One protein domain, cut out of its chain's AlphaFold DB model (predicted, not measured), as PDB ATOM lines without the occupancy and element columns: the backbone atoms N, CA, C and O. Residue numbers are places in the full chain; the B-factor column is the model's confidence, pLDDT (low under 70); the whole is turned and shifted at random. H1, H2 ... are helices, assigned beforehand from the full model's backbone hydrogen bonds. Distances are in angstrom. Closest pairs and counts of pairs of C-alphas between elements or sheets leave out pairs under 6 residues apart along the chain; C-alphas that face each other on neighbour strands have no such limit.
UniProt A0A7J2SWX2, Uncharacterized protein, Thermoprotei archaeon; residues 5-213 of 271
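What this domain is: This is residues 5 to 213 of the 271 residues of an uncharacterized protein of Thermoprotei archaeon (UniProt A0A7J2SWX2). Helices H1, H2, H3 and H5 form a cluster, and the long helix H6 crosses H1 and lies between that cluster and H9, with H7 folded back along H6. A long looped stretch, residues 104 to 133, lies at one end. The printed part has 209 residues, with nine named helices, H1 to H9 in order, and no named strand: all helix. It is compact, with a radius of gyration of the C-alphas of 18.1 A and spans of 57 by 43 by 31 A.

Where its parts are: H1, residues 8 to 17, begins at C-alpha 8 (2.644, -99.562, 51.339). H2 is residues 24 to 45, 32.7 A long, with a kink of 29 degrees near residue 35; H3 56 to 69; H4 76 to 79; H5 86 to 103, 25.7 A. H6 is residues 134 to 163, 42.2 A; H7 167 to 176; H8 179 to 183. H9, residues 187 to 207, 29.8 A, ends at C-alpha 207 (22.730, -112.597, 61.089).

How they stand to each other: H1 and H2, a hairpin, touch through residues 24 to 31 of H2, the closest C-alphas being Ala 15 and Pro 24, 4.9 A. H3 and H5 touch, closest C-alphas Gly 67 and Ala 89, 4.1 A. H1 and H6 touch, closest C-alphas Gly 9 and Tyr 146, 3.7 A, through residues 141 to 153 of H6. H4 touches no helix. H6 and H9 touch, closest C-alphas Pro 151 and Ala 200, 6.7 A, through residues 147 to 155 and 197 to 204. Every O i to N i+4 pair is within hydrogen-bond range in H1, H3, H5 and H8, against 16 of 18 in H2, 24 of 26 in H6, 4 of 6 in H7 and 15 of 17 in H9.

The domain as a whole: The C-alphas farthest apart, Leu 116 and Arg 211, are 58.5 A apart. The printed part has no cut; H5 to H6 is a long link. pLDDT is under 70 for 75 residues, among them 157 to 213.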
ATOM      1  N   PRO A   5      -0.426 -97.458  55.619       58.53
ATOM      2  CA  PRO A   5       0.227 -98.628  56.204       58.53
ATOM      3  C   PRO A   5      -0.167 -99.953  55.544       58.53
ATOM      4  O   PRO A   5       0.639-100.878  55.509       58.53
ATOM      5  N   PHE A   6      -1.371-100.039  54.980       59.50
ATOM      6  CA  PHE A   6      -1.869-101.266  54.379       59.50
ATOM      7  C   PHE A   6      -1.506-101.427  52.908       59.50
ATOM      8  O   PHE A   6      -1.262-102.552  52.505       59.50
ATOM      9  N   HIS A   7      -1.410-100.352  52.120       70.69
ATOM     10  CA  HIS A   7      -1.061-100.419  50.690       70.69
ATOM     11  C   HIS A   7       0.416-100.091  50.410       70.69
ATOM     12  O   HIS A   7       0.864-100.096  49.265       70.69
ATOM     13  N   LEU A   8       1.213 -99.850  51.457       77.69
ATOM     14  CA  LEU A   8       2.644 -99.562  51.339       77.69
ATOM     15  C   LEU A   8       3.478-100.787  50.927       77.69
ATOM     16  O   LEU A   8       4.578-100.627  50.400       77.69
ATOM     17  N   GLY A   9       2.975-102.007  51.144       81.69
ATOM     18  CA  GLY A   9       3.698-103.255  50.877       81.69
ATOM     19  C   GLY A   9       4.261-103.381  49.459       81.69
ATOM     20  O   GLY A   9       5.477-103.548  49.322       81.69
ATOM     21  N   PRO A  10       3.436-103.267  48.399       86.88
ATOM     22  CA  PRO A  10       3.901-103.380  47.021       86.88
ATOM     23  C   PRO A  10       4.954-102.339  46.646       86.88
ATOM     24  O   PRO A  10       5.997-102.678  46.082       86.88
ATOM     25  N   GLY A  11       4.719-101.079  47.016       86.94
ATOM     26  CA  GLY A  11       5.655 -99.998  46.738       86.94
ATOM     27  C   GLY A  11       6.976-100.161  47.495       86.94
ATOM     28  O   GLY A  11       8.048-100.024  46.902       86.94
ATOM     29  N   LEU A  12       6.931-100.514  48.783       83.19
ATOM     30  CA  LEU A  12       8.137-100.713  49.585       83.19
ATOM     31  C   LEU A  12       8.950-101.909  49.080       83.19
ATOM     32  O   LEU A  12      10.165-101.788  48.935       83.19
ATOM     33  N   LEU A  13       8.299-103.031  48.750       87.69
ATOM     34  CA  LEU A  13       8.986-104.199  48.195       87.69
ATOM     35  C   LEU A  13       9.680-103.853  46.874       87.69
ATOM     36  O   LEU A  13      10.848-104.195  46.680       87.69
ATOM     37  N   LEU A  14       8.991-103.116  45.998       90.12
ATOM     38  CA  LEU A  14       9.556-102.644  44.739       90.12
ATOM     39  C   LEU A  14      10.756-101.719  44.975       90.12
ATOM     40  O   LEU A  14      11.787-101.882  44.325       90.12
ATOM     41  N   ALA A  15      10.667-100.781  45.922       85.56
ATOM     42  CA  ALA A  15      11.768 -99.871  46.227       85.56
ATOM     43  C   ALA A  15      12.993-100.596  46.796       85.56
ATOM     44  O   ALA A  15      14.125-100.249  46.467       85.56
ATOM     45  N   VAL A  16      12.770-101.612  47.629       85.19
ATOM     46  CA  VAL A  16      13.817-102.463  48.206       85.19
ATOM     47  C   VAL A  16      14.493-103.308  47.124       85.19
ATOM     48  O   VAL A  16      15.722-103.416  47.112       85.19
ATOM     49  N   ALA A  17      13.722-103.868  46.188       89.25
ATOM     50  CA  ALA A  17      14.254-104.617  45.048       89.25
ATOM     51  C   ALA A  17      15.027-103.705  44.078       89.25
ATOM     52  O   ALA A  17      16.114-104.043  43.613       89.25
ATOM     53  N   LEU A  18      14.497-102.507  43.824       90.88
ATOM     54  CA  LEU A  18      15.035-101.523  42.887       90.88
ATOM     55  C   LEU A  18      15.787-100.391  43.595       90.88
ATOM     56  O   LEU A  18      15.851 -99.272  43.087       90.88
ATOM     57  N   ARG A  19      16.433-100.674  44.732       84.62
ATOM     58  CA  ARG A  19      17.135 -99.691  45.585       84.62
ATOM     59  C   ARG A  19      18.297 -98.952  44.920       84.62
ATOM     60  O   ARG A  19      18.982 -98.175  45.580       84.62
ATOM     61  N   ARG A  20      18.617 -99.235  43.659       85.44
ATOM     62  CA  ARG A  20      19.581 -98.463  42.855       85.44
ATOM     63  C   ARG A  20      18.899 -97.336  42.074       85.44
ATOM     64  O   ARG A  20      19.556 -96.355  41.739       85.44
ATOM     65  N   TRP A  21      17.589 -97.446  41.861       87.06
ATOM     66  CA  TRP A  21      16.778 -96.550  41.034       87.06
ATOM     67  C   TRP A  21      15.616 -95.905  41.785       87.06
ATOM     68  O   TRP A  21      15.193 -94.822  41.411       87.06
ATOM     69  N   LEU A  22      15.118 -96.515  42.860       87.75
ATOM     70  CA  LEU A  22      14.001 -95.986  43.641       87.75
ATOM     71  C   LEU A  22      14.452 -95.751  45.077       87.75
ATOM     72  O   LEU A  22      15.121 -96.597  45.663       87.75
ATOM     73  N   SER A  23      14.183 -94.568  45.622       84.19
ATOM     74  CA  SER A  23      14.443 -94.260  47.030       84.19
ATOM     75  C   SER A  23      13.306 -94.833  47.887       84.19
ATOM     76  O   SER A  23      12.176 -94.359  47.745       84.19
ATOM     77  N   PRO A  24      13.562 -95.819  48.773       80.62
ATOM     78  CA  PRO A  24      12.517 -96.387  49.630       80.62
ATOM     79  C   PRO A  24      11.866 -95.335  50.523       80.62
ATOM     80  O   PRO A  24      10.647 -95.292  50.639       80.62
ATOM     81  N   ALA A  25      12.663 -94.419  51.074       77.50
ATOM     82  CA  ALA A  25      12.142 -93.335  51.892       77.50
ATOM     83  C   ALA A  25      11.238 -92.385  51.087       77.50
ATOM     84  O   ALA A  25      10.216 -91.943  51.605       77.50
ATOM     85  N   ALA A  26      11.579 -92.082  49.826       81.12
ATOM     86  CA  ALA A  26      10.774 -91.172  49.002       81.12
ATOM     87  C   ALA A  26       9.453 -91.816  48.599       81.12
ATOM     88  O   ALA A  26       8.432 -91.133  48.533       81.12
ATOM     89  N   LEU A  27       9.469 -93.131  48.381       86.81
ATOM     90  CA  LEU A  27       8.265 -93.892  48.112       86.81
ATOM     91  C   LEU A  27       7.320 -93.867  49.318       86.81
ATOM     92  O   LEU A  27       6.170 -93.471  49.166       86.81
ATOM     93  N   VAL A  28       7.822 -94.187  50.518       80.88
ATOM     94  CA  VAL A  28       7.027 -94.134  51.760       80.88
ATOM     95  C   VAL A  28       6.456 -92.732  51.974       80.88
ATOM     96  O   VAL A  28       5.258 -92.586  52.199       80.88
ATOM     97  N   ALA A  29       7.298 -91.701  51.853       79.56
ATOM     98  CA  ALA A  29       6.895 -90.303  51.995       79.56
ATOM     99  C   ALA A  29       5.732 -89.943  51.067       79.56
ATOM    100  O   ALA A  29       4.743 -89.356  51.493       79.56
ATOM    101  N   SER A  30       5.868 -90.313  49.797       85.81
ATOM    102  CA  SER A  30       4.915 -89.958  48.750       85.81
ATOM    103  C   SER A  30       3.590 -90.690  48.916       85.81
ATOM    104  O   SER A  30       2.548 -90.064  48.764       85.81
ATOM    105  N   SER A  31       3.613 -91.971  49.296       85.38
ATOM    106  CA  SER A  31       2.383 -92.698  49.624       85.38
ATOM    107  C   SER A  31       1.651 -92.057  50.810       85.38
ATOM    108  O   SER A  31       0.444 -91.876  50.736       85.38
ATOM    109  N   VAL A  32       2.366 -91.645  51.868       83.25
ATOM    110  CA  VAL A  32       1.740 -90.999  53.042       83.25
ATOM    111  C   VAL A  32       1.110 -89.656  52.678       83.25
ATOM    112  O   VAL A  32       0.042 -89.320  53.180       83.25
ATOM    113  N   VAL A  33       1.763 -88.872  51.814       84.56
ATOM    114  CA  VAL A  33       1.247 -87.559  51.400       84.56
ATOM    115  C   VAL A  33      -0.060 -87.677  50.614       84.56
ATOM    116  O   VAL A  33      -0.919 -86.813  50.763       84.56
ATOM    117  N   ILE A  34      -0.236 -88.731  49.816       88.12
ATOM    118  CA  ILE A  34      -1.469 -88.949  49.045       88.12
ATOM    119  C   ILE A  34      -2.663 -89.180  49.980       88.12
ATOM    120  O   ILE A  34      -3.691 -88.521  49.828       88.12
ATOM    121  N   ASP A  35      -2.487 -89.986  51.027       88.00
ATOM    122  CA  ASP A  35      -3.516 -90.245  52.043       88.00
ATOM    123  C   ASP A  35      -3.914 -89.027  52.886       88.00
ATOM    124  O   ASP A  35      -4.936 -89.062  53.580       88.00
ATOM    125  N   LEU A  36      -3.144 -87.932  52.847       85.00
ATOM    126  CA  LEU A  36      -3.538 -86.708  53.543       85.00
ATOM    127  C   LEU A  36      -4.869 -86.173  53.012       85.00
ATOM    128  O   LEU A  36      -5.631 -85.612  53.790       85.00
ATOM    129  N   GLU A  37      -5.182 -86.363  51.729       87.94
ATOM    130  CA  GLU A  37      -6.453 -85.926  51.146       87.94
ATOM    131  C   GLU A  37      -7.672 -86.606  51.811       87.94
ATOM    132  O   GLU A  37      -8.461 -85.894  52.447       87.94
ATOM    133  N   PRO A  38      -7.838 -87.944  51.764       84.88
ATOM    134  CA  PRO A  38      -8.968 -88.616  52.402       84.88
ATOM    135  C   PRO A  38      -8.932 -88.499  53.930       84.88
ATOM    136  O   PRO A  38      -9.991 -88.455  54.560       84.88
ATOM    137  N   PHE A  39      -7.746 -88.380  54.541       80.62
ATOM    138  CA  PHE A  39      -7.619 -88.114  55.973       80.62
ATOM    139  C   PHE A  39      -8.196 -86.746  56.359       80.62
ATOM    140  O   PHE A  39      -8.995 -86.649  57.291       80.62
ATOM    141  N   LEU A  40      -7.819 -85.686  55.640       79.81
ATOM    142  CA  LEU A  40      -8.336 -84.340  55.884       79.81
ATOM    143  C   LEU A  40      -9.838 -84.269  55.606       79.81
ATOM    144  O   LEU A  40     -10.556 -83.618  56.365       79.81
ATOM    145  N   HIS A  41     -10.323 -84.979  54.582       82.75
ATOM    146  CA  HIS A  41     -11.756 -85.080  54.327       82.75
ATOM    147  C   HIS A  41     -12.486 -85.742  55.502       82.75
ATOM    148  O   HIS A  41     -13.417 -85.148  56.038       82.75
ATOM    149  N   LEU A  42     -11.986 -86.882  56.000       82.00
ATOM    150  CA  LEU A  42     -12.538 -87.546  57.185       82.00
ATOM    151  C   LEU A  42     -12.598 -86.609  58.398       82.00
ATOM    152  O   LEU A  42     -13.590 -86.611  59.122       82.00
ATOM    153  N   MET A  43     -11.549 -85.822  58.638       76.81
ATOM    154  CA  MET A  43     -11.524 -84.878  59.761       76.81
ATOM    155  C   MET A  43     -12.521 -83.733  59.601       76.81
ATOM    156  O   MET A  43     -13.047 -83.249  60.602       76.81
ATOM    157  N   ALA A  44     -12.798 -83.311  58.368       82.31
ATOM    158  CA  ALA A  44     -13.724 -82.225  58.086       82.31
ATOM    159  C   ALA A  44     -15.196 -82.671  58.065       82.31
ATOM    160  O   ALA A  44     -16.058 -81.925  58.526       82.31
ATOM    161  N   THR A  45     -15.499 -83.855  57.526       85.62
ATOM    162  CA  THR A  45     -16.879 -84.286  57.226       85.62
ATOM    163  C   THR A  45     -17.331 -85.520  58.006       85.62
ATOM    164  O   THR A  45     -18.520 -85.828  58.027       85.62
ATOM    165  N   GLY A  46     -16.412 -86.239  58.657       80.25
ATOM    166  CA  GLY A  46     -16.693 -87.517  59.316       80.25
ATOM    167  C   GLY A  46     -16.768 -88.711  58.359       80.25
ATOM    168  O   GLY A  46     -16.884 -89.847  58.818       80.25
ATOM    169  N   THR A  47     -16.638 -88.490  57.049       77.25
ATOM    170  CA  THR A  47     -16.569 -89.540  56.027       77.25
ATOM    171  C   THR A  47     -15.309 -89.361  55.187       77.25
ATOM    172  O   THR A  47     -14.892 -88.234  54.953       77.25
ATOM    173  N   PRO A  48     -14.643 -90.435  54.740       79.31
ATOM    174  CA  PRO A  48     -13.532 -90.291  53.811       79.31
ATOM    175  C   PRO A  48     -14.007 -90.104  52.377       79.31
ATOM    176  O   PRO A  48     -15.017 -90.684  51.984       79.31
ATOM    177  N   ALA A  49     -13.252 -89.334  51.597       87.56
ATOM    178  CA  ALA A  49     -13.460 -89.206  50.161       87.56
ATOM    179  C   ALA A  49     -12.122 -89.038  49.444       87.56
ATOM    180  O   ALA A  49     -11.236 -88.324  49.920       87.56
ATOM    181  N   HIS A  50     -12.014 -89.685  48.290       92.44
ATOM    182  CA  HIS A  50     -10.861 -89.608  47.406       92.44
ATOM    183  C   HIS A  50     -11.094 -88.510  46.366       92.44
ATOM    184  O   HIS A  50     -12.126 -88.476  45.697       92.44
ATOM    185  N   GLY A  51     -10.150 -87.584  46.256       91.06
ATOM    186  CA  GLY A  51     -10.204 -86.450  45.344       91.06
ATOM    187  C   GLY A  51      -9.118 -86.535  44.275       91.06
ATOM    188  O   GLY A  51      -8.757 -87.611  43.794       91.06
ATOM    189  N   ILE A  52      -8.598 -85.378  43.867       94.94
ATOM    190  CA  ILE A  52      -7.634 -85.270  42.766       94.94
ATOM    191  C   ILE A  52      -6.330 -86.007  43.097       94.94
ATOM    192  O   ILE A  52      -5.716 -86.555  42.177       94.94
ATOM    193  N   ALA A  53      -5.918 -86.078  44.371       94.31
ATOM    194  CA  ALA A  53      -4.707 -86.810  44.752       94.31
ATOM    195  C   ALA A  53      -4.807 -88.314  44.439       94.31
ATOM    196  O   ALA A  53      -3.780 -88.951  44.214       94.31
ATOM    197  N   HIS A  54      -6.029 -88.845  44.330       95.25
ATOM    198  CA  HIS A  54      -6.307 -90.233  43.966       95.25
ATOM    199  C   HIS A  54      -6.706 -90.423  42.491       95.25
ATOM    200  O   HIS A  54      -7.246 -91.457  42.105       95.25
ATOM    201  N   SER A  55      -6.418 -89.446  41.631       96.94
ATOM    202  CA  SER A  55      -6.423 -89.643  40.175       96.94
ATOM    203  C   SER A  55      -5.073 -90.175  39.686       96.94
ATOM    204  O   SER A  55      -4.054 -89.949  40.336       96.94
ATOM    205  N   LEU A  56      -5.013 -90.832  38.519       96.88
ATOM    206  CA  LEU A  56      -3.732 -91.311  37.969       96.88
ATOM    207  C   LEU A  56      -2.729 -90.164  37.799       96.88
ATOM    208  O   LEU A  56      -1.573 -90.270  38.209       96.88
ATOM    209  N   LEU A  57      -3.182 -89.051  37.215       96.94
ATOM    210  CA  LEU A  57      -2.343 -87.880  36.994       96.94
ATOM    211  C   LEU A  57      -1.976 -87.194  38.313       96.94
ATOM    212  O   LEU A  57      -0.811 -86.859  38.523       96.94
ATOM    213  N   GLY A  58      -2.952 -86.995  39.201       96.62
ATOM    214  CA  GLY A  58      -2.751 -86.316  40.477       96.62
ATOM    215  C   GLY A  58      -1.857 -87.100  41.429       96.62
ATOM    216  O   GLY A  58      -0.925 -86.519  41.977       96.62
ATOM    217  N   GLY A  59      -2.049 -88.414  41.552       96.44
ATOM    218  CA  GLY A  59      -1.209 -89.283  42.375       96.44
ATOM    219  C   GLY A  59       0.240 -89.313  41.889       96.44
ATOM    220  O   GLY A  59       1.165 -89.111  42.678       96.44
ATOM    221  N   VAL A  60       0.459 -89.473  40.577       97.38
ATOM    222  CA  VAL A  60       1.804 -89.422  39.976       97.38
ATOM    223  C   VAL A  60       2.455 -88.054  40.182       97.38
ATOM    224  O   VAL A  60       3.610 -87.985  40.604       97.38
ATOM    225  N   ALA A  61       1.733 -86.965  39.907       97.06
ATOM    226  CA  ALA A  61       2.265 -85.611  40.027       97.06
ATOM    227  C   ALA A  61       2.588 -85.253  41.484       97.06
ATOM    228  O   ALA A  61       3.696 -84.796  41.772       97.06
ATOM    229  N   LEU A  62       1.659 -85.503  42.411       95.12
ATOM    230  CA  LEU A  62       1.842 -85.231  43.835       95.12
ATOM    231  C   LEU A  62       2.981 -86.070  44.414       95.12
ATOM    232  O   LEU A  62       3.824 -85.544  45.143       95.12
ATOM    233  N   GLY A  63       3.056 -87.347  44.043       93.00
ATOM    234  CA  GLY A  63       4.158 -88.213  44.430       93.00
ATOM    235  C   GLY A  63       5.501 -87.714  43.894       93.00
ATOM    236  O   GLY A  63       6.461 -87.585  44.653       93.00
ATOM    237  N   ALA A  64       5.580 -87.345  42.612       94.31
ATOM    238  CA  ALA A  64       6.802 -86.807  42.013       94.31
ATOM    239  C   ALA A  64       7.277 -85.520  42.705       94.31
ATOM    240  O   ALA A  64       8.458 -85.389  43.045       94.31
ATOM    241  N   VAL A  65       6.349 -84.590  42.956       92.38
ATOM    242  CA  VAL A  65       6.613 -83.338  43.675       92.38
ATOM    243  C   VAL A  65       7.087 -83.630  45.095       92.38
ATOM    244  O   VAL A  65       8.099 -83.077  45.523       92.38
ATOM    245  N   THR A  66       6.428 -84.548  45.802       87.81
ATOM    246  CA  THR A  66       6.825 -84.958  47.156       87.81
ATOM    247  C   THR A  66       8.241 -85.522  47.163       87.81
ATOM    248  O   THR A  66       9.079 -85.076  47.944       87.81
ATOM    249  N   GLY A  67       8.552 -86.438  46.246       85.88
ATOM    250  CA  GLY A  67       9.882 -87.024  46.110       85.88
ATOM    251  C   GLY A  67      10.974 -85.999  45.782       85.88
ATOM    252  O   GLY A  67      12.087 -86.091  46.306       85.88
ATOM    253  N   LEU A  68      10.664 -84.989  44.965       88.12
ATOM    254  CA  LEU A  68      11.589 -83.898  44.652       88.12
ATOM    255  C   LEU A  68      11.827 -82.986  45.866       88.12
ATOM    256  O   LEU A  68      12.966 -82.605  46.156       88.12
ATOM    257  N   LEU A  69      10.757 -82.650  46.589       79.94
ATOM    258  CA  LEU A  69      10.785 -81.735  47.730       79.94
ATOM    259  C   LEU A  69      11.228 -82.400  49.040       79.94
ATOM    260  O   LEU A  69      11.577 -81.692  49.985       79.94
ATOM    261  N   ALA A  70      11.303 -83.729  49.091       68.31
ATOM    262  CA  ALA A  70      11.616 -84.505  50.290       68.31
ATOM    263  C   ALA A  70      12.911 -84.074  51.014       68.31
ATOM    264  O   ALA A  70      12.951 -84.079  52.242       68.31
ATOM    265  N   ALA A  71      13.960 -83.630  50.304       61.78
ATOM    266  CA  ALA A  71      15.174 -83.112  50.965       61.78
ATOM    267  C   ALA A  71      15.097 -81.651  51.418       61.78
ATOM    268  O   ALA A  71      15.970 -81.189  52.159       61.78
ATOM    269  N   ARG A  72      14.095 -80.896  50.964       62.78
ATOM    270  CA  ARG A  72      13.903 -79.495  51.360       62.78
ATOM    271  C   ARG A  72      13.128 -79.377  52.673       62.78
ATOM    272  O   ARG A  72      13.302 -78.385  53.378       62.78
ATOM    273  N   ILE A  73      12.374 -80.408  53.058       57.94
ATOM    274  CA  ILE A  73      11.633 -80.463  54.323       57.94
ATOM    275  C   ILE A  73      12.579 -80.966  55.441       57.94
ATOM    276  O   ILE A  73      12.689 -82.150  55.749       57.94
ATOM    277  N   ARG A  74      13.363 -80.039  56.006       55.53
ATOM    278  CA  ARG A  74      14.280 -80.216  57.159       55.53
ATOM    279  C   ARG A  74      13.495 -80.604  58.431       55.53
ATOM    280  O   ARG A  74      12.411 -80.056  58.583       55.53
ATOM    281  N   PRO A  75      13.988 -81.383  59.424       52.12
ATOM    282  CA  PRO A  75      15.124 -82.317  59.538       52.12
ATOM    283  C   PRO A  75      14.704 -83.807  59.626       52.12
ATOM    284  O   PRO A  75      15.548 -84.686  59.447       52.12
ATOM    285  N   LEU A  76      13.420 -84.092  59.872       47.03
ATOM    286  CA  LEU A  76      12.868 -85.441  60.047       47.03
ATOM    287  C   LEU A  76      13.131 -86.316  58.812       47.03
ATOM    288  O   LEU A  76      13.515 -87.471  58.919       47.03
ATOM    289  N   TRP A  77      13.036 -85.730  57.624       54.09
ATOM    290  CA  TRP A  77      13.220 -86.434  56.359       54.09
ATOM    291  C   TRP A  77      14.697 -86.679  56.010       54.09
ATOM    292  O   TRP A  77      15.037 -87.706  55.424       54.09
ATOM    293  N   ARG A  78      15.612 -85.810  56.472       51.72
ATOM    294  CA  ARG A  78      17.064 -86.064  56.385       51.72
ATOM    295  C   ARG A  78      17.484 -87.233  57.277       51.72
ATOM    296  O   ARG A  78      18.401 -87.961  56.908       51.72
ATOM    297  N   PHE A  79      16.807 -87.435  58.409       47.84
ATOM    298  CA  PHE A  79      17.011 -88.607  59.266       47.84
ATOM    299  C   PHE A  79      16.657 -89.916  58.539       47.84
ATOM    300  O   PHE A  79      17.375 -90.901  58.682       47.84
ATOM    301  N   PHE A  80      15.639 -89.898  57.671       49.88
ATOM    302  CA  PHE A  80      15.273 -91.030  56.810       49.88
ATOM    303  C   PHE A  80      16.129 -91.168  55.533       49.88
ATOM    304  O   PHE A  80      15.829 -92.011  54.691       49.88
ATOM    305  N   GLY A  81      17.193 -90.372  55.366       55.06
ATOM    306  CA  GLY A  81      18.099 -90.483  54.216       55.06
ATOM    307  C   GLY A  81      17.509 -89.986  52.892       55.06
ATOM    308  O   GLY A  81      17.907 -90.452  51.827       55.06
ATOM    309  N   LEU A  82      16.548 -89.059  52.939       63.16
ATOM    310  CA  LEU A  82      15.935 -88.501  51.736       63.16
ATOM    311  C   LEU A  82      16.832 -87.475  51.056       63.16
ATOM    312  O   LEU A  82      17.122 -86.409  51.600       63.16
ATOM    313  N   GLU A  83      17.202 -87.784  49.818       62.88
ATOM    314  CA  GLU A  83      17.932 -86.896  48.923       62.88
ATOM    315  C   GLU A  83      16.985 -86.469  47.796       62.88
ATOM    316  O   GLU A  83      16.565 -87.281  46.971       62.88
ATOM    317  N   GLY A  84      16.591 -85.198  47.792       72.94
ATOM    318  CA  GLY A  84      15.720 -84.591  46.790       72.94
ATOM    319  C   GLY A  84      16.462 -84.626  45.471       72.94
ATOM    320  O   GLY A  84      17.429 -83.895  45.268       72.94
ATOM    321  N   SER A  85      16.063 -85.562  44.625       82.94
ATOM    322  CA  SER A  85      16.781 -85.955  43.423       82.94
ATOM    323  C   SER A  85      15.774 -86.436  42.381       82.94
ATOM    324  O   SER A  85      14.664 -86.835  42.753       82.94
ATOM    325  N   PRO A  86      16.146 -86.480  41.089       88.44
ATOM    326  CA  PRO A  86      15.306 -87.090  40.057       88.44
ATOM    327  C   PRO A  86      14.909 -88.528  40.410       88.44
ATOM    328  O   PRO A  86      13.802 -88.967  40.124       88.44
ATOM    329  N   ARG A  87      15.796 -89.239  41.113       87.94
ATOM    330  CA  ARG A  87      15.555 -90.582  41.628       87.94
ATOM    331  C   ARG A  87      14.436 -90.621  42.673       87.94
ATOM    332  O   ARG A  87      13.586 -91.507  42.637       87.94
ATOM    333  N   SER A  88      14.431 -89.674  43.606       87.06
ATOM    334  CA  SER A  88      13.366 -89.554  44.607       87.06
ATOM    335  C   SER A  88      12.054 -89.092  43.984       87.06
ATOM    336  O   SER A  88      11.011 -89.613  44.361       87.06
ATOM    337  N   ALA A  89      12.096 -88.200  42.991       92.31
ATOM    338  CA  ALA A  89      10.918 -87.814  42.216       92.31
ATOM    339  C   ALA A  89      10.322 -89.015  41.460       92.31
ATOM    340  O   ALA A  89       9.126 -89.264  41.552       92.31
ATOM    341  N   LEU A  90      11.156 -89.823  40.794       93.69
ATOM    342  CA  LEU A  90      10.716 -91.060  40.149       93.69
ATOM    343  C   LEU A  90      10.116 -92.043  41.161       93.69
ATOM    344  O   LEU A  90       9.053 -92.605  40.919       93.69
ATOM    345  N   ALA A  91      10.768 -92.229  42.309       90.50
ATOM    346  CA  ALA A  91      10.255 -93.089  43.371       90.50
ATOM    347  C   ALA A  91       8.899 -92.617  43.899       90.50
ATOM    348  O   ALA A  91       8.015 -93.443  44.099       90.50
ATOM    349  N   GLY A  92       8.719 -91.308  44.074       91.88
ATOM    350  CA  GLY A  92       7.445 -90.734  44.482       91.88
ATOM    351  C   GLY A  92       6.358 -90.861  43.415       91.88
ATOM    352  O   GLY A  92       5.234 -91.229  43.739       91.88
ATOM    353  N   ALA A  93       6.691 -90.654  42.140       95.56
ATOM    354  CA  ALA A  93       5.776 -90.873  41.019       95.56
ATOM    355  C   ALA A  93       5.272 -92.325  40.970       95.56
ATOM    356  O   ALA A  93       4.073 -92.575  40.862       95.56
ATOM    357  N   VAL A  94       6.194 -93.287  41.105       95.25
ATOM    358  CA  VAL A  94       5.880 -94.721  41.176       95.25
ATOM    359  C   VAL A  94       5.033 -95.034  42.411       95.25
ATOM    360  O   VAL A  94       4.080 -95.800  42.307       95.25
ATOM    361  N   ALA A  95       5.345 -94.422  43.556       91.56
ATOM    362  CA  ALA A  95       4.564 -94.565  44.780       91.56
ATOM    363  C   ALA A  95       3.108 -94.162  44.567       91.56
ATOM    364  O   ALA A  95       2.209 -94.916  44.923       91.56
ATOM    365  N   GLY A  96       2.890 -92.991  43.961       93.69
ATOM    366  CA  GLY A  96       1.552 -92.480  43.718       93.69
ATOM    367  C   GLY A  96       0.782 -93.295  42.696       93.69
ATOM    368  O   GLY A  96      -0.386 -93.591  42.919       93.69
ATOM    369  N   LEU A  97       1.446 -93.754  41.635       95.88
ATOM    370  CA  LEU A  97       0.830 -94.664  40.675       95.88
ATOM    371  C   LEU A  97       0.358 -95.960  41.348       95.88
ATOM    372  O   LEU A  97      -0.790 -96.354  41.180       95.88
ATOM    373  N   ILE A  98       1.238 -96.617  42.109       93.25
ATOM    374  CA  ILE A  98       0.913 -97.869  42.802       93.25
ATOM    375  C   ILE A  98      -0.222 -97.644  43.801       93.25
ATOM    376  O   ILE A  98      -1.161 -98.428  43.825       93.25
ATOM    377  N   HIS A  99      -0.148 -96.569  44.586       91.88
ATOM    378  CA  HIS A  99      -1.156 -96.232  45.586       91.88
ATOM    379  C   HIS A  99      -2.547 -96.089  44.952       91.88
ATOM    380  O   HIS A  99      -3.476 -96.800  45.325       91.88
ATOM    381  N   VAL A 100      -2.658 -95.263  43.908       94.56
ATOM    382  CA  VAL A 100      -3.923 -95.034  43.199       94.56
ATOM    383  C   VAL A 100      -4.444 -96.303  42.531       94.56
ATOM    384  O   VAL A 100      -5.640 -96.568  42.581       94.56
ATOM    385  N   LEU A 101      -3.572 -97.115  41.927       93.31
ATOM    386  CA  LEU A 101      -3.989 -98.367  41.287       93.31
ATOM    387  C   LEU A 101      -4.483 -99.417  42.287       93.31
ATOM    388  O   LEU A 101      -5.302-100.255  41.911       93.31
ATOM    389  N   ILE A 102      -4.003 -99.385  43.532       90.88
ATOM    390  CA  ILE A 102      -4.497-100.264  44.593       90.88
ATOM    391  C   ILE A 102      -5.872 -99.798  45.088       90.88
ATOM    392  O   ILE A 102      -6.748-100.635  45.292       90.88
ATOM    393  N   ASP A 103      -6.090 -98.488  45.213       90.62
ATOM    394  CA  ASP A 103      -7.361 -97.928  45.692       90.62
ATOM    395  C   ASP A 103      -8.470 -97.917  44.633       90.62
ATOM    396  O   ASP A 103      -9.650 -98.064  44.958       90.62
ATOM    397  N   ALA A 104      -8.114 -97.781  43.356       93.00
ATOM    398  CA  ALA A 104      -9.063 -97.708  42.251       93.00
ATOM    399  C   ALA A 104     -10.102 -98.853  42.225       93.00
ATOM    400  O   ALA A 104     -11.290 -98.562  42.108       93.00
ATOM    401  N   PRO A 105      -9.755-100.144  42.373       91.88
ATOM    402  CA  PRO A 105     -10.769-101.199  42.389       91.88
ATOM    403  C   PRO A 105     -11.689-101.189  43.616       91.88
ATOM    404  O   PRO A 105     -12.741-101.832  43.584       91.88
ATOM    405  N   LEU A 106     -11.312-100.479  44.683       88.50
ATOM    406  CA  LEU A 106     -11.977-100.531  45.985       88.50
ATOM    407  C   LEU A 106     -13.055 -99.461  46.147       88.50
ATOM    408  O   LEU A 106     -14.078 -99.717  46.785       88.50
ATOM    409  N   TYR A 107     -12.824 -98.281  45.578       89.38
ATOM    410  CA  TYR A 107     -13.602 -97.084  45.882       89.38
ATOM    411  C   TYR A 107     -14.297 -96.532  44.631       89.38
ATOM    412  O   TYR A 107     -13.622 -96.150  43.669       89.38
ATOM    413  N   PRO A 108     -15.642 -96.481  44.604       90.38
ATOM    414  CA  PRO A 108     -16.378 -95.992  43.439       90.38
ATOM    415  C   PRO A 108     -16.202 -94.486  43.207       90.38
ATOM    416  O   PRO A 108     -16.307 -94.027  42.072       90.38
ATOM    417  N   GLU A 109     -15.941 -93.716  44.264       90.81
ATOM    418  CA  GLU A 109     -15.828 -92.257  44.224       90.81
ATOM    419  C   GLU A 109     -14.470 -91.752  43.728       90.81
ATOM    420  O   GLU A 109     -14.350 -90.576  43.386       90.81
ATOM    421  N   THR A 110     -13.457 -92.620  43.666       92.50
ATOM    422  CA  THR A 110     -12.110 -92.247  43.232       92.50
ATOM    423  C   THR A 110     -12.132 -91.692  41.806       92.50
ATOM    424  O   THR A 110     -12.511 -92.409  40.879       92.50
ATOM    425  N   PRO A 111     -11.693 -90.446  41.559       94.75
ATOM    426  CA  PRO A 111     -11.752 -89.844  40.232       94.75
ATOM    427  C   PRO A 111     -10.545 -90.282  39.386       94.75
ATOM    428  O   PRO A 111      -9.705 -89.466  39.001       94.75
ATOM    429  N   LEU A 112     -10.443 -91.585  39.099       96.25
ATOM    430  CA  LEU A 112      -9.254 -92.221  38.520       96.25
ATOM    431  C   LEU A 112      -8.760 -91.521  37.247       96.25
ATOM    432  O   LEU A 112      -7.558 -91.302  37.081       96.25
ATOM    433  N   LEU A 113      -9.696 -91.176  36.359       96.12
ATOM    434  CA  LEU A 113      -9.418 -90.600  35.044       96.12
ATOM    435  C   LEU A 113      -9.430 -89.060  35.021       96.12
ATOM    436  O   LEU A 113      -9.359 -88.481  33.933       96.12
ATOM    437  N   PHE A 114      -9.509 -88.392  36.184       95.25
ATOM    438  CA  PHE A 114      -9.592 -86.930  36.273       95.25
ATOM    439  C   PHE A 114      -8.596 -86.240  35.315       95.25
ATOM    440  O   PHE A 114      -7.408 -86.580  35.323       95.25
ATOM    441  N   PRO A 115      -9.050 -85.270  34.492       92.75
ATOM    442  CA  PRO A 115     -10.355 -84.593  34.542       92.75
ATOM    443  C   PRO A 115     -11.501 -85.321  33.820       92.75
ATOM    444  O   PRO A 115     -12.646 -84.882  33.909       92.75
ATOM    445  N   LEU A 116     -11.224 -86.420  33.116       88.12
ATOM    446  CA  LEU A 116     -12.263 -87.262  32.529       88.12
ATOM    447  C   LEU A 116     -12.904 -88.039  33.689       88.12
ATOM    448  O   LEU A 116     -12.231 -88.779  34.390       88.12
ATOM    449  N   GLY A 117     -14.171 -87.785  34.005       88.69
ATOM    450  CA  GLY A 117     -14.787 -88.354  35.208       88.69
ATOM    451  C   GLY A 117     -14.815 -89.890  35.224       88.69
ATOM    452  O   GLY A 117     -14.856 -90.536  34.177       88.69
ATOM    453  N   GLY A 118     -14.869 -90.461  36.430       91.75
ATOM    454  CA  GLY A 118     -15.163 -91.878  36.658       91.75
ATOM    455  C   GLY A 118     -13.966 -92.759  37.018       91.75
ATOM    456  O   GLY A 118     -12.802 -92.349  36.984       91.75
ATOM    457  N   ASN A 119     -14.303 -94.003  37.360       95.69
ATOM    458  CA  ASN A 119     -13.379 -95.044  37.783       95.69
ATOM    459  C   ASN A 119     -13.677 -96.364  37.050       95.69
ATOM    460  O   ASN A 119     -14.483 -97.162  37.528       95.69
ATOM    461  N   PRO A 120     -13.047 -96.625  35.891       94.38
ATOM    462  CA  PRO A 120     -13.271 -97.864  35.144       94.38
ATOM    463  C   PRO A 120     -12.747 -99.117  35.859       94.38
ATOM    464  O   PRO A 120     -13.051-100.224  35.424       94.38
ATOM    465  N   LEU A 121     -11.932 -98.968  36.908       94.19
ATOM    466  CA  LEU A 121     -11.351-100.098  37.630       94.19
ATOM    467  C   LEU A 121     -12.191-100.536  38.831       94.19
ATOM    468  O   LEU A 121     -11.933-101.609  39.374       94.19
ATOM    469  N   TYR A 122     -13.195 -99.750  39.232       93.06
ATOM    470  CA  TYR A 122     -14.055-100.093  40.359       93.06
ATOM    471  C   TYR A 122     -14.744-101.448  40.146       93.06
ATOM    472  O   TYR A 122     -15.385-101.681  39.120       93.06
ATOM    473  N   GLY A 123     -14.610-102.355  41.119       89.38
ATOM    474  CA  GLY A 123     -15.240-103.677  41.056       89.38
ATOM    475  C   GLY A 123     -14.606-104.655  40.060       89.38
ATOM    476  O   GLY A 123     -15.163-105.734  39.828       89.38
ATOM    477  N   VAL A 124     -13.443-104.333  39.477       90.06
ATOM    478  CA  VAL A 124     -12.649-105.321  38.730       90.06
ATOM    479  C   VAL A 124     -12.402-106.537  39.632       90.06
ATOM    480  O   VAL A 124     -12.134-106.404  40.821       90.06
ATOM    481  N   GLY A 125     -12.555-107.747  39.090       84.38
ATOM    482  CA  GLY A 125     -12.491-108.988  39.878       84.38
ATOM    483  C   GLY A 125     -13.810-109.407  40.545       84.38
ATOM    484  O   GLY A 125     -13.862-110.482  41.145       84.38
ATOM    485  N   GLY A 126     -14.881-108.623  40.385       87.31
ATOM    486  CA  GLY A 126     -16.233-108.941  40.848       87.31
ATOM    487  C   GLY A 126     -16.519-108.492  42.282       87.31
ATOM    488  O   GLY A 126     -15.708-107.824  42.923       87.31
ATOM    489  N   PHE A 127     -17.690-108.878  42.790       86.44
ATOM    490  CA  PHE A 127     -18.186-108.515  44.119       86.44
ATOM    491  C   PHE A 127     -18.502-109.767  44.945       86.44
ATOM    492  O   PHE A 127     -18.970-110.767  44.401       86.44
ATOM    493  N   ILE A 128     -18.276-109.694  46.255       79.69
ATOM    494  CA  ILE A 128     -18.736-110.663  47.256       79.69
ATOM    495  C   ILE A 128     -19.554-109.863  48.269       79.69
ATOM    496  O   ILE A 128     -19.056-108.881  48.814       79.69
ATOM    497  N   ASP A 129     -20.824-110.225  48.454       83.19
ATOM    498  CA  ASP A 129     -21.756-109.542  49.367       83.19
ATOM    499  C   ASP A 129     -21.846-108.015  49.158       83.19
ATOM    500  O   ASP A 129     -21.980-107.235  50.097       83.19
ATOM    501  N   GLY A 130     -21.752-107.569  47.898       79.06
ATOM    502  CA  GLY A 130     -21.800-106.147  47.534       79.06
ATOM    503  C   GLY A 130     -20.489-105.380  47.746       79.06
ATOM    504  O   GLY A 130     -20.437-104.184  47.473       79.06
ATOM    505  N   ILE A 131     -19.415-106.051  48.171       77.38
ATOM    506  CA  ILE A 131     -18.080-105.472  48.362       77.38
ATOM    507  C   ILE A 131     -17.161-105.944  47.223       77.38
ATOM    508  O   ILE A 131     -17.203-107.127  46.875       77.38
ATOM    509  N   PRO A 132     -16.316-105.077  46.627       80.88
ATOM    510  CA  PRO A 132     -15.337-105.511  45.631       80.88
ATOM    511  C   PRO A 132     -14.477-106.661  46.167       80.88
ATOM    512  O   PRO A 132     -13.836-106.524  47.212       80.88
ATOM    513  N   ARG A 133     -14.422-107.789  45.453       78.25
ATOM    514  CA  ARG A 133     -13.666-108.986  45.862       78.25
ATOM    515  C   ARG A 133     -12.189-108.676  46.097       78.25
ATOM    516  O   ARG A 133     -11.596-109.158  47.058       78.25
ATOM    517  N   LEU A 134     -11.624-107.811  45.253       77.75
ATOM    518  CA  LEU A 134     -10.236-107.378  45.366       77.75
ATOM    519  C   LEU A 134      -9.936-106.632  46.675       77.75
ATOM    520  O   LEU A 134      -8.771-106.545  47.026       77.75
ATOM    521  N   SER A 135     -10.920-106.143  47.436       71.69
ATOM    522  CA  SER A 135     -10.668-105.464  48.721       71.69
ATOM    523  C   SER A 135      -9.990-106.355  49.762       71.69
ATOM    524  O   SER A 135      -8.994-105.957  50.373       71.69
ATOM    525  N   VAL A 136     -10.485-107.580  49.934       66.75
ATOM    526  CA  VAL A 136      -9.941-108.542  50.899       66.75
ATOM    527  C   VAL A 136      -8.608-109.091  50.394       66.75
ATOM    528  O   VAL A 136      -7.619-109.105  51.131       66.75
ATOM    529  N   ASP A 137      -8.562-109.461  49.113       75.75
ATOM    530  CA  ASP A 137      -7.375-110.045  48.486       75.75
ATOM    531  C   ASP A 137      -6.210-109.040  48.433       75.75
ATOM    532  O   ASP A 137      -5.083-109.379  48.804       75.75
ATOM    533  N   LEU A 138      -6.464-107.780  48.051       78.12
ATOM    534  CA  LEU A 138      -5.435-106.737  47.996       78.12
ATOM    535  C   LEU A 138      -4.900-106.399  49.380       78.12
ATOM    536  O   LEU A 138      -3.688-106.245  49.526       78.12
ATOM    537  N   THR A 139      -5.757-106.343  50.402       73.56
ATOM    538  CA  THR A 139      -5.302-106.092  51.775       73.56
ATOM    539  C   THR A 139      -4.343-107.192  52.237       73.56
ATOM    540  O   THR A 139      -3.265-106.899  52.761       73.56
ATOM    541  N   ALA A 140      -4.683-108.462  51.991       75.19
ATOM    542  CA  ALA A 140      -3.832-109.595  52.347       75.19
ATOM    543  C   ALA A 140      -2.505-109.592  51.568       75.19
ATOM    544  O   ALA A 140      -1.437-109.761  52.162       75.19
ATOM    545  N   ILE A 141      -2.551-109.354  50.253       80.44
ATOM    546  CA  ILE A 141      -1.356-109.273  49.401       80.44
ATOM    547  C   ILE A 141      -0.446-108.136  49.865       80.44
ATOM    548  O   ILE A 141       0.758-108.342  50.032       80.44
ATOM    549  N   CYS A 142      -0.998-106.949  50.116       80.69
ATOM    550  CA  CYS A 142      -0.192-105.813  50.529       80.69
ATOM    551  C   CYS A 142       0.424-106.032  51.917       80.69
ATOM    552  O   CYS A 142       1.607-105.743  52.097       80.69
ATOM    553  N   ALA A 143      -0.312-106.628  52.862       76.00
ATOM    554  CA  ALA A 143       0.234-107.030  54.155       76.00
ATOM    555  C   ALA A 143       1.382-108.044  54.007       76.00
ATOM    556  O   ALA A 143       2.449-107.851  54.590       76.00
ATOM    557  N   LEU A 144       1.220-109.079  53.174       78.88
ATOM    558  CA  LEU A 144       2.276-110.061  52.900       78.88
ATOM    559  C   LEU A 144       3.520-109.394  52.294       78.88
ATOM    560  O   LEU A 144       4.633-109.583  52.790       78.88
ATOM    561  N   MET A 145       3.342-108.549  51.278       83.12
ATOM    562  CA  MET A 145       4.448-107.822  50.653       83.12
ATOM    563  C   MET A 145       5.133-106.879  51.641       83.12
ATOM    564  O   MET A 145       6.357-106.789  51.633       83.12
ATOM    565  N   TYR A 146       4.379-106.232  52.529       78.50
ATOM    566  CA  TYR A 146       4.936-105.386  53.577       78.50
ATOM    567  C   TYR A 146       5.768-106.198  54.582       78.50
ATOM    568  O   TYR A 146       6.903-105.822  54.886       78.50
ATOM    569  N   THR A 147       5.263-107.355  55.032       74.00
ATOM    570  CA  THR A 147       6.005-108.254  55.938       74.00
ATOM    571  C   THR A 147       7.287-108.806  55.324       74.00
ATOM    572  O   THR A 147       8.248-109.031  56.053       74.00
ATOM    573  N   ALA A 148       7.346-108.974  53.999       79.19
ATOM    574  CA  ALA A 148       8.564-109.362  53.292       79.19
ATOM    575  C   ALA A 148       9.510-108.171  53.047       79.19
ATOM    576  O   ALA A 148      10.724-108.283  53.228       79.19
ATOM    577  N   ALA A 149       8.965-107.020  52.646       80.06
ATOM    578  CA  ALA A 149       9.741-105.839  52.290       80.06
ATOM    579  C   ALA A 149      10.507-105.274  53.484       80.06
ATOM    580  O   ALA A 149      11.634-104.803  53.334       80.06
ATOM    581  N   LEU A 150       9.911-105.329  54.673       74.75
ATOM    582  CA  LEU A 150      10.454-104.653  55.834       74.75
ATOM    583  C   LEU A 150      11.732-105.305  56.405       74.75
ATOM    584  O   LEU A 150      12.712-104.580  56.590       74.75
ATOM    585  N   PRO A 151      11.815-106.637  56.610       73.56
ATOM    586  CA  PRO A 151      13.067-107.303  56.971       73.56
ATOM    587  C   PRO A 151      14.158-107.110  55.918       73.56
ATOM    588  O   PRO A 151      15.318-106.888  56.265       73.56
ATOM    589  N   LEU A 152      13.795-107.146  54.630       77.50
ATOM    590  CA  LEU A 152      14.738-106.892  53.544       77.50
ATOM    591  C   LEU A 152      15.270-105.459  53.604       77.50
ATOM    592  O   LEU A 152      16.478-105.257  53.513       77.50
ATOM    593  N   TYR A 153      14.402-104.470  53.820       76.06
ATOM    594  CA  TYR A 153      14.816-103.081  53.977       76.06
ATOM    595  C   TYR A 153      15.712-102.890  55.206       76.06
ATOM    596  O   TYR A 153      16.772-102.273  55.109       76.06
ATOM    597  N   ALA A 154      15.346-103.486  56.342       69.88
ATOM    598  CA  ALA A 154      16.143-103.445  57.563       69.88
ATOM    599  C   ALA A 154      17.532-104.081  57.367       69.88
ATOM    600  O   ALA A 154      18.532-103.507  57.790       69.88
ATOM    601  N   TRP A 155      17.618-105.221  56.672       73.75
ATOM    602  CA  TRP A 155      18.886-105.866  56.316       73.75
ATOM    603  C   TRP A 155      19.737-105.013  55.364       73.75
ATOM    604  O   TRP A 155      20.956-104.914  55.499       73.75
ATOM    605  N   GLN A 156      19.099-104.355  54.400       74.75
ATOM    606  CA  GLN A 156      19.771-103.458  53.469       74.75
ATOM    607  C   GLN A 156      20.340-102.212  54.158       74.75
ATOM    608  O   GLN A 156      21.457-101.800  53.831       74.75
ATOM    609  N   LEU A 157      19.593-101.641  55.108       69.88
ATOM    610  CA  LEU A 157      20.034-100.528  55.945       69.88
ATOM    611  C   LEU A 157      21.116-100.958  56.934       69.88
ATOM    612  O   LEU A 157      22.052-100.196  57.169       69.88
ATOM    613  N   SER A 158      21.022-102.164  57.508       66.81
ATOM    614  CA  SER A 158      22.020-102.647  58.462       66.81
ATOM    615  C   SER A 158      23.390-102.768  57.796       66.81
ATOM    616  O   SER A 158      24.358-102.245  58.346       66.81
ATOM    617  N   LYS A 159      23.460-103.308  56.571       67.94
ATOM    618  CA  LYS A 159      24.698-103.341  55.774       67.94
ATOM    619  C   LYS A 159      25.304-101.952  55.560       67.94
ATOM    620  O   LYS A 159      26.461-101.740  55.907       67.94
ATOM    621  N   GLU A 160      24.511-100.985  55.099       66.31
ATOM    622  CA  GLU A 160      24.992 -99.608  54.897       66.31
ATOM    623  C   GLU A 160      25.401 -98.926  56.213       66.31
ATOM    624  O   GLU A 160      26.337 -98.127  56.259       66.31
ATOM    625  N   SER A 161      24.686 -99.210  57.303       58.31
ATOM    626  CA  SER A 161      24.960 -98.623  58.613       58.31
ATOM    627  C   SER A 161      26.237 -99.179  59.241       58.31
ATOM    628  O   SER A 161      26.951 -98.427  59.902       58.31
ATOM    629  N   VAL A 162      26.554-100.456  59.003       57.88
ATOM    630  CA  VAL A 162      27.817-101.088  59.404       57.88
ATOM    631  C   VAL A 162      28.969-100.477  58.614       57.88
ATOM    632  O   VAL A 162      29.951-100.051  59.215       57.88
ATOM    633  N   GLU A 163      28.808-100.316  57.299       59.06
ATOM    634  CA  GLU A 163      29.788 -99.641  56.436       59.06
ATOM    635  C   GLU A 163      30.025 -98.170  56.839       59.06
ATOM    636  O   GLU A 163      31.122 -97.645  56.659       59.06
ATOM    637  N   ARG A 164      29.018 -97.499  57.420       57.94
ATOM    638  CA  ARG A 164      29.064 -96.079  57.827       57.94
ATOM    639  C   ARG A 164      29.235 -95.845  59.337       57.94
ATOM    640  O   ARG A 164      29.092 -94.701  59.772       57.94
ATOM    641  N   GLY A 165      29.469 -96.887  60.141       50.00
ATOM    642  CA  GLY A 165      29.656 -96.783  61.599       50.00
ATOM    643  C   GLY A 165      28.430 -96.313  62.409       50.00
ATOM    644  O   GLY A 165      28.591 -95.759  63.493       50.00
ATOM    645  N   ARG A 166      27.199 -96.498  61.904       52.66
ATOM    646  CA  ARG A 166      25.924 -95.998  62.477       52.66
ATOM    647  C   ARG A 166      24.900 -97.108  62.788       52.66
ATOM    648  O   ARG A 166      23.697 -96.923  62.600       52.66
ATOM    649  N   ALA A 167      25.359 -98.263  63.272       44.44
ATOM    650  CA  ALA A 167      24.555 -99.487  63.421       44.44
ATOM    651  C   ALA A 167      23.289 -99.359  64.304       44.44
ATOM    652  O   ALA A 167      22.288-100.020  64.048       44.44
ATOM    653  N   THR A 168      23.288 -98.489  65.318       42.34
ATOM    654  CA  THR A 168      22.182 -98.379  66.293       42.34
ATOM    655  C   THR A 168      20.904 -97.756  65.712       42.34
ATOM    656  O   THR A 168      19.807 -98.066  66.166       42.34
ATOM    657  N   ILE A 169      21.019 -96.907  64.685       45.47
ATOM    658  CA  ILE A 169      19.881 -96.180  64.087       45.47
ATOM    659  C   ILE A 169      19.054 -97.096  63.165       45.47
ATOM    660  O   ILE A 169      17.831 -96.981  63.105       45.47
ATOM    661  N   ALA A 170      19.705 -98.051  62.493       42.16
ATOM    662  CA  ALA A 170      19.052 -98.981  61.570       42.16
ATOM    663  C   ALA A 170      18.100 -99.958  62.288       42.16
ATOM    664  O   ALA A 170      17.016-100.253  61.783       42.16
ATOM    665  N   SER A 171      18.462-100.416  63.491       44.81
ATOM    666  CA  SER A 171      17.645-101.349  64.279       44.81
ATOM    667  C   SER A 171      16.356-100.715  64.814       44.81
ATOM    668  O   SER A 171      15.322-101.372  64.855       44.81
ATOM    669  N   VAL A 172      16.390 -99.431  65.182       46.84
ATOM    670  CA  VAL A 172      15.227 -98.714  65.736       46.84
ATOM    671  C   VAL A 172      14.185 -98.413  64.654       46.84
ATOM    672  O   VAL A 172      12.989 -98.580  64.881       46.84
ATOM    673  N   LEU A 173      14.633 -98.045  63.449       48.88
ATOM    674  CA  LEU A 173      13.758 -97.803  62.298       48.88
ATOM    675  C   LEU A 173      13.065 -99.081  61.806       48.88
ATOM    676  O   LEU A 173      11.875 -99.048  61.502       48.88
ATOM    677  N   GLY A 174      13.779-100.211  61.776       51.19
ATOM    678  CA  GLY A 174      13.196-101.506  61.409       51.19
ATOM    679  C   GLY A 174      12.093-101.965  62.371       51.19
ATOM    680  O   GLY A 174      11.074-102.483  61.927       51.19
ATOM    681  N   VAL A 175      12.260-101.719  63.675       46.22
ATOM    682  CA  VAL A 175      11.270-102.068  64.711       46.22
ATOM    683  C   VAL A 175      10.065-101.118  64.697       46.22
ATOM    684  O   VAL A 175       8.930-101.579  64.782       46.22
ATOM    685  N   ALA A 176      10.279 -99.809  64.521       50.78
ATOM    686  CA  ALA A 176       9.195 -98.823  64.461       50.78
ATOM    687  C   ALA A 176       8.244 -99.053  63.271       50.78
ATOM    688  O   ALA A 176       7.039 -98.852  63.386       50.78
ATOM    689  N   LEU A 177       8.775 -99.528  62.142       51.06
ATOM    690  CA  LEU A 177       7.996 -99.827  60.941       51.06
ATOM    691  C   LEU A 177       7.231-101.166  61.023       51.06
ATOM    692  O   LEU A 177       6.313-101.377  60.231       51.06
ATOM    693  N   LEU A 178       7.575-102.073  61.949       49.38
ATOM    694  CA  LEU A 178       6.874-103.358  62.146       49.38
ATOM    695  C   LEU A 178       5.615-103.210  63.015       49.38
ATOM    696  O   LEU A 178       4.702-104.030  62.929       49.38
ATOM    697  N   LEU A 179       5.550-102.155  63.832       46.97
ATOM    698  CA  LEU A 179       4.467-101.913  64.787       46.97
ATOM    699  C   LEU A 179       3.066-101.802  64.142       46.97
ATOM    700  O   LEU A 179       2.138-102.422  64.660       46.97
ATOM    701  N   PRO A 180       2.880-101.102  63.001       48.53
ATOM    702  CA  PRO A 180       1.567-100.972  62.361       48.53
ATOM    703  C   PRO A 180       0.968-102.307  61.889       48.53
ATOM    704  O   PRO A 180      -0.247-102.476  61.918       48.53
ATOM    705  N   VAL A 181       1.807-103.284  61.517       46.00
ATOM    706  CA  VAL A 181       1.367-104.626  61.076       46.00
ATOM    707  C   VAL A 181       0.792-105.431  62.233       46.00
ATOM    708  O   VAL A 181      -0.185-106.154  62.068       46.00
ATOM    709  N   LEU A 182       1.386-105.300  63.420       44.19
ATOM    710  CA  LEU A 182       0.948-106.026  64.612       44.19
ATOM    711  C   LEU A 182      -0.378-105.472  65.159       44.19
ATOM    712  O   LEU A 182      -1.189-106.227  65.695       44.19
ATOM    713  N   VAL A 183      -0.614-104.168  64.986       44.12
ATOM    714  CA  VAL A 183      -1.819-103.466  65.463       44.12
ATOM    715  C   VAL A 183      -3.032-103.691  64.548       44.12
ATOM    716  O   VAL A 183      -4.165-103.621  65.017       44.12
ATOM    717  N   ALA A 184      -2.818-103.987  63.264       44.69
ATOM    718  CA  ALA A 184      -3.876-104.056  62.255       44.69
ATOM    719  C   ALA A 184      -4.542-105.436  62.067       44.69
ATOM    720  O   ALA A 184      -5.513-105.547  61.321       44.69
ATOM    721  N   LEU A 185      -4.029-106.492  62.702       40.44
ATOM    722  CA  LEU A 185      -4.509-107.863  62.503       40.44
ATOM    723  C   LEU A 185      -5.468-108.292  63.623       40.44
ATOM    724  O   LEU A 185      -5.263-107.960  64.786       40.44
ATOM    725  N   ASP A 186      -6.493-109.073  63.276       43.97
ATOM    726  CA  ASP A 186      -7.339-109.772  64.251       43.97
ATOM    727  C   ASP A 186      -6.520-110.798  65.066       43.97
ATOM    728  O   ASP A 186      -5.503-111.329  64.608       43.97
ATOM    729  N   SER A 187      -6.990-111.092  66.279       51.00
ATOM    730  CA  SER A 187      -6.377-111.923  67.324       51.00
ATOM    731  C   SER A 187      -5.829-113.278  66.853       51.00
ATOM    732  O   SER A 187      -4.866-113.805  67.421       51.00
ATOM    733  N   GLN A 188      -6.395-113.868  65.797       40.06
ATOM    734  CA  GLN A 188      -5.917-115.133  65.242       40.06
ATOM    735  C   GLN A 188      -4.805-114.946  64.192       40.06
ATOM    736  O   GLN A 188      -3.821-115.688  64.218       40.06
ATOM    737  N   ALA A 189      -4.892-113.915  63.345       39.66
ATOM    738  CA  ALA A 189      -3.858-113.561  62.368       39.66
ATOM    739  C   ALA A 189      -2.613-112.941  63.037       39.66
ATOM    740  O   ALA A 189      -1.488-113.201  62.603       39.66
ATOM    741  N   GLN A 190      -2.795-112.229  64.158       42.69
ATOM    742  CA  GLN A 190      -1.717-111.739  65.029       42.69
ATOM    743  C   GLN A 190      -0.788-112.857  65.510       42.69
ATOM    744  O   GLN A 190       0.422-112.659  65.581       42.69
ATOM    745  N   ARG A 191      -1.325-114.046  65.813       39.94
ATOM    746  CA  ARG A 191      -0.521-115.175  66.309       39.94
ATOM    747  C   ARG A 191       0.327-115.811  65.211       39.94
ATOM    748  O   ARG A 191       1.496-116.104  65.444       39.94
ATOM    749  N   ALA A 192      -0.234-115.975  64.015       37.91
ATOM    750  CA  ALA A 192       0.471-116.576  62.886       37.91
ATOM    751  C   ALA A 192       1.538-115.634  62.299       37.91
ATOM    752  O   ALA A 192       2.688-116.031  62.123       37.91
ATOM    753  N   LEU A 193       1.193-114.365  62.057       39.38
ATOM    754  CA  LEU A 193       2.120-113.379  61.489       39.38
ATOM    755  C   LEU A 193       3.069-112.788  62.535       39.38
ATOM    756  O   LEU A 193       4.207-112.474  62.201       39.38
ATOM    757  N   GLY A 194       2.659-112.717  63.806       41.09
ATOM    758  CA  GLY A 194       3.553-112.410  64.920       41.09
ATOM    759  C   GLY A 194       4.667-113.447  65.050       41.09
ATOM    760  O   GLY A 194       5.821-113.066  65.201       41.09
ATOM    761  N   ALA A 195       4.362-114.739  64.880       38.41
ATOM    762  CA  ALA A 195       5.373-115.797  64.851       38.41
ATOM    763  C   ALA A 195       6.325-115.673  63.645       38.41
ATOM    764  O   ALA A 195       7.534-115.836  63.804       38.41
ATOM    765  N   VAL A 196       5.812-115.319  62.460       40.66
ATOM    766  CA  VAL A 196       6.627-115.095  61.249       40.66
ATOM    767  C   VAL A 196       7.500-113.840  61.377       40.66
ATOM    768  O   VAL A 196       8.680-113.874  61.034       40.66
ATOM    769  N   GLY A 197       6.964-112.749  61.927       41.78
ATOM    770  CA  GLY A 197       7.698-111.515  62.210       41.78
ATOM    771  C   GLY A 197       8.761-111.698  63.294       41.78
ATOM    772  O   GLY A 197       9.882-111.220  63.131       41.78
ATOM    773  N   LEU A 198       8.460-112.459  64.357       42.12
ATOM    774  CA  LEU A 198       9.438-112.876  65.368       42.12
ATOM    775  C   LEU A 198      10.532-113.757  64.763       42.12
ATOM    776  O   LEU A 198      11.697-113.558  65.086       42.12
ATOM    777  N   ALA A 199      10.187-114.687  63.870       40.34
ATOM    778  CA  ALA A 199      11.164-115.529  63.185       40.34
ATOM    779  C   ALA A 199      12.061-114.713  62.237       40.34
ATOM    780  O   ALA A 199      13.273-114.916  62.216       40.34
ATOM    781  N   ALA A 200      11.499-113.745  61.507       40.25
ATOM    782  CA  ALA A 200      12.249-112.849  60.628       40.25
ATOM    783  C   ALA A 200      13.167-111.890  61.411       40.25
ATOM    784  O   ALA A 200      14.313-111.669  61.016       40.25
ATOM    785  N   LEU A 201      12.701-111.367  62.551       43.06
ATOM    786  CA  LEU A 201      13.499-110.556  63.475       43.06
ATOM    787  C   LEU A 201      14.594-111.378  64.159       43.06
ATOM    788  O   LEU A 201      15.732-110.923  64.238       43.06
ATOM    789  N   ALA A 202      14.278-112.593  64.611       38.47
ATOM    790  CA  ALA A 202      15.251-113.515  65.180       38.47
ATOM    791  C   ALA A 202      16.316-113.883  64.142       38.47
ATOM    792  O   ALA A 202      17.502-113.831  64.454       38.47
ATOM    793  N   ALA A 203      15.932-114.149  62.890       37.97
ATOM    794  CA  ALA A 203      16.868-114.393  61.797       37.97
ATOM    795  C   ALA A 203      17.746-113.161  61.499       37.97
ATOM    796  O   ALA A 203      18.964-113.286  61.383       37.97
ATOM    797  N   GLY A 204      17.167-111.956  61.460       36.88
ATOM    798  CA  GLY A 204      17.912-110.705  61.270       36.88
ATOM    799  C   GLY A 204      18.876-110.375  62.420       36.88
ATOM    800  O   GLY A 204      19.995-109.912  62.182       36.88
ATOM    801  N   ALA A 205      18.479-110.663  63.662       37.56
ATOM    802  CA  ALA A 205      19.316-110.518  64.852       37.56
ATOM    803  C   ALA A 205      20.432-111.575  64.908       37.56
ATOM    804  O   ALA A 205      21.549-111.254  65.301       37.56
ATOM    805  N   SER A 206      20.159-112.800  64.447       34.12
ATOM    806  CA  SER A 206      21.139-113.894  64.352       34.12
ATOM    807  C   SER A 206      22.204-113.637  63.283       34.12
ATOM    808  O   SER A 206      23.357-114.024  63.445       34.12
ATOM    809  N   LEU A 207      21.829-112.963  62.189       35.31
ATOM    810  CA  LEU A 207      22.730-112.597  61.089       35.31
ATOM    811  C   LEU A 207      23.550-111.327  61.375       35.31
ATOM    812  O   LEU A 207      24.516-111.040  60.666       35.31
ATOM    813  N   SER A 208      23.187-110.567  62.410       34.88
ATOM    814  CA  SER A 208      23.951-109.409  62.868       34.88
ATOM    815  C   SER A 208      25.083-109.891  63.779       34.88
ATOM    816  O   SER A 208      24.884-110.149  64.960       34.88
ATOM    817  N   TYR A 209      26.288-110.012  63.218       35.03
ATOM    818  CA  TYR A 209      27.506-110.576  63.830       35.03
ATOM    819  C   TYR A 209      28.068-109.796  65.049       35.03
ATOM    820  O   TYR A 209      29.230-109.943  65.418       35.03
ATOM    821  N   VAL A 210      27.274-108.939  65.695       36.16
ATOM    822  CA  VAL A 210      27.703-108.100  66.818       36.16
ATOM    823  C   VAL A 210      26.738-108.296  67.982       36.16
ATOM    824  O   VAL A 210      25.568-107.936  67.892       36.16
ATOM    825  N   ARG A 211      27.267-108.895  69.059       35.25
ATOM    826  CA  ARG A 211      26.623-109.247  70.341       35.25
ATOM    827  C   ARG A 211      25.275-108.536  70.589       35.25
ATOM    828  O   ARG A 211      25.285-107.330  70.859       35.25
ATOM    829  N   PRO A 212      24.135-109.253  70.598       37.50
ATOM    830  CA  PRO A 212      22.860-108.652  70.968       37.50
ATOM    831  C   PRO A 212      22.934-108.192  72.428       37.50
ATOM    832  O   PRO A 212      23.297-108.962  73.315       37.50
ATOM    833  N   ARG A 213      22.628-106.916  72.695       37.78
ATOM    834  CA  ARG A 213      22.512-106.408  74.068       37.78
ATOM    835  C   ARG A 213      21.155-106.860  74.634       37.78
ATOM    836  O   ARG A 213      20.135-106.409  74.112       37.78
TER     837      ARG A 213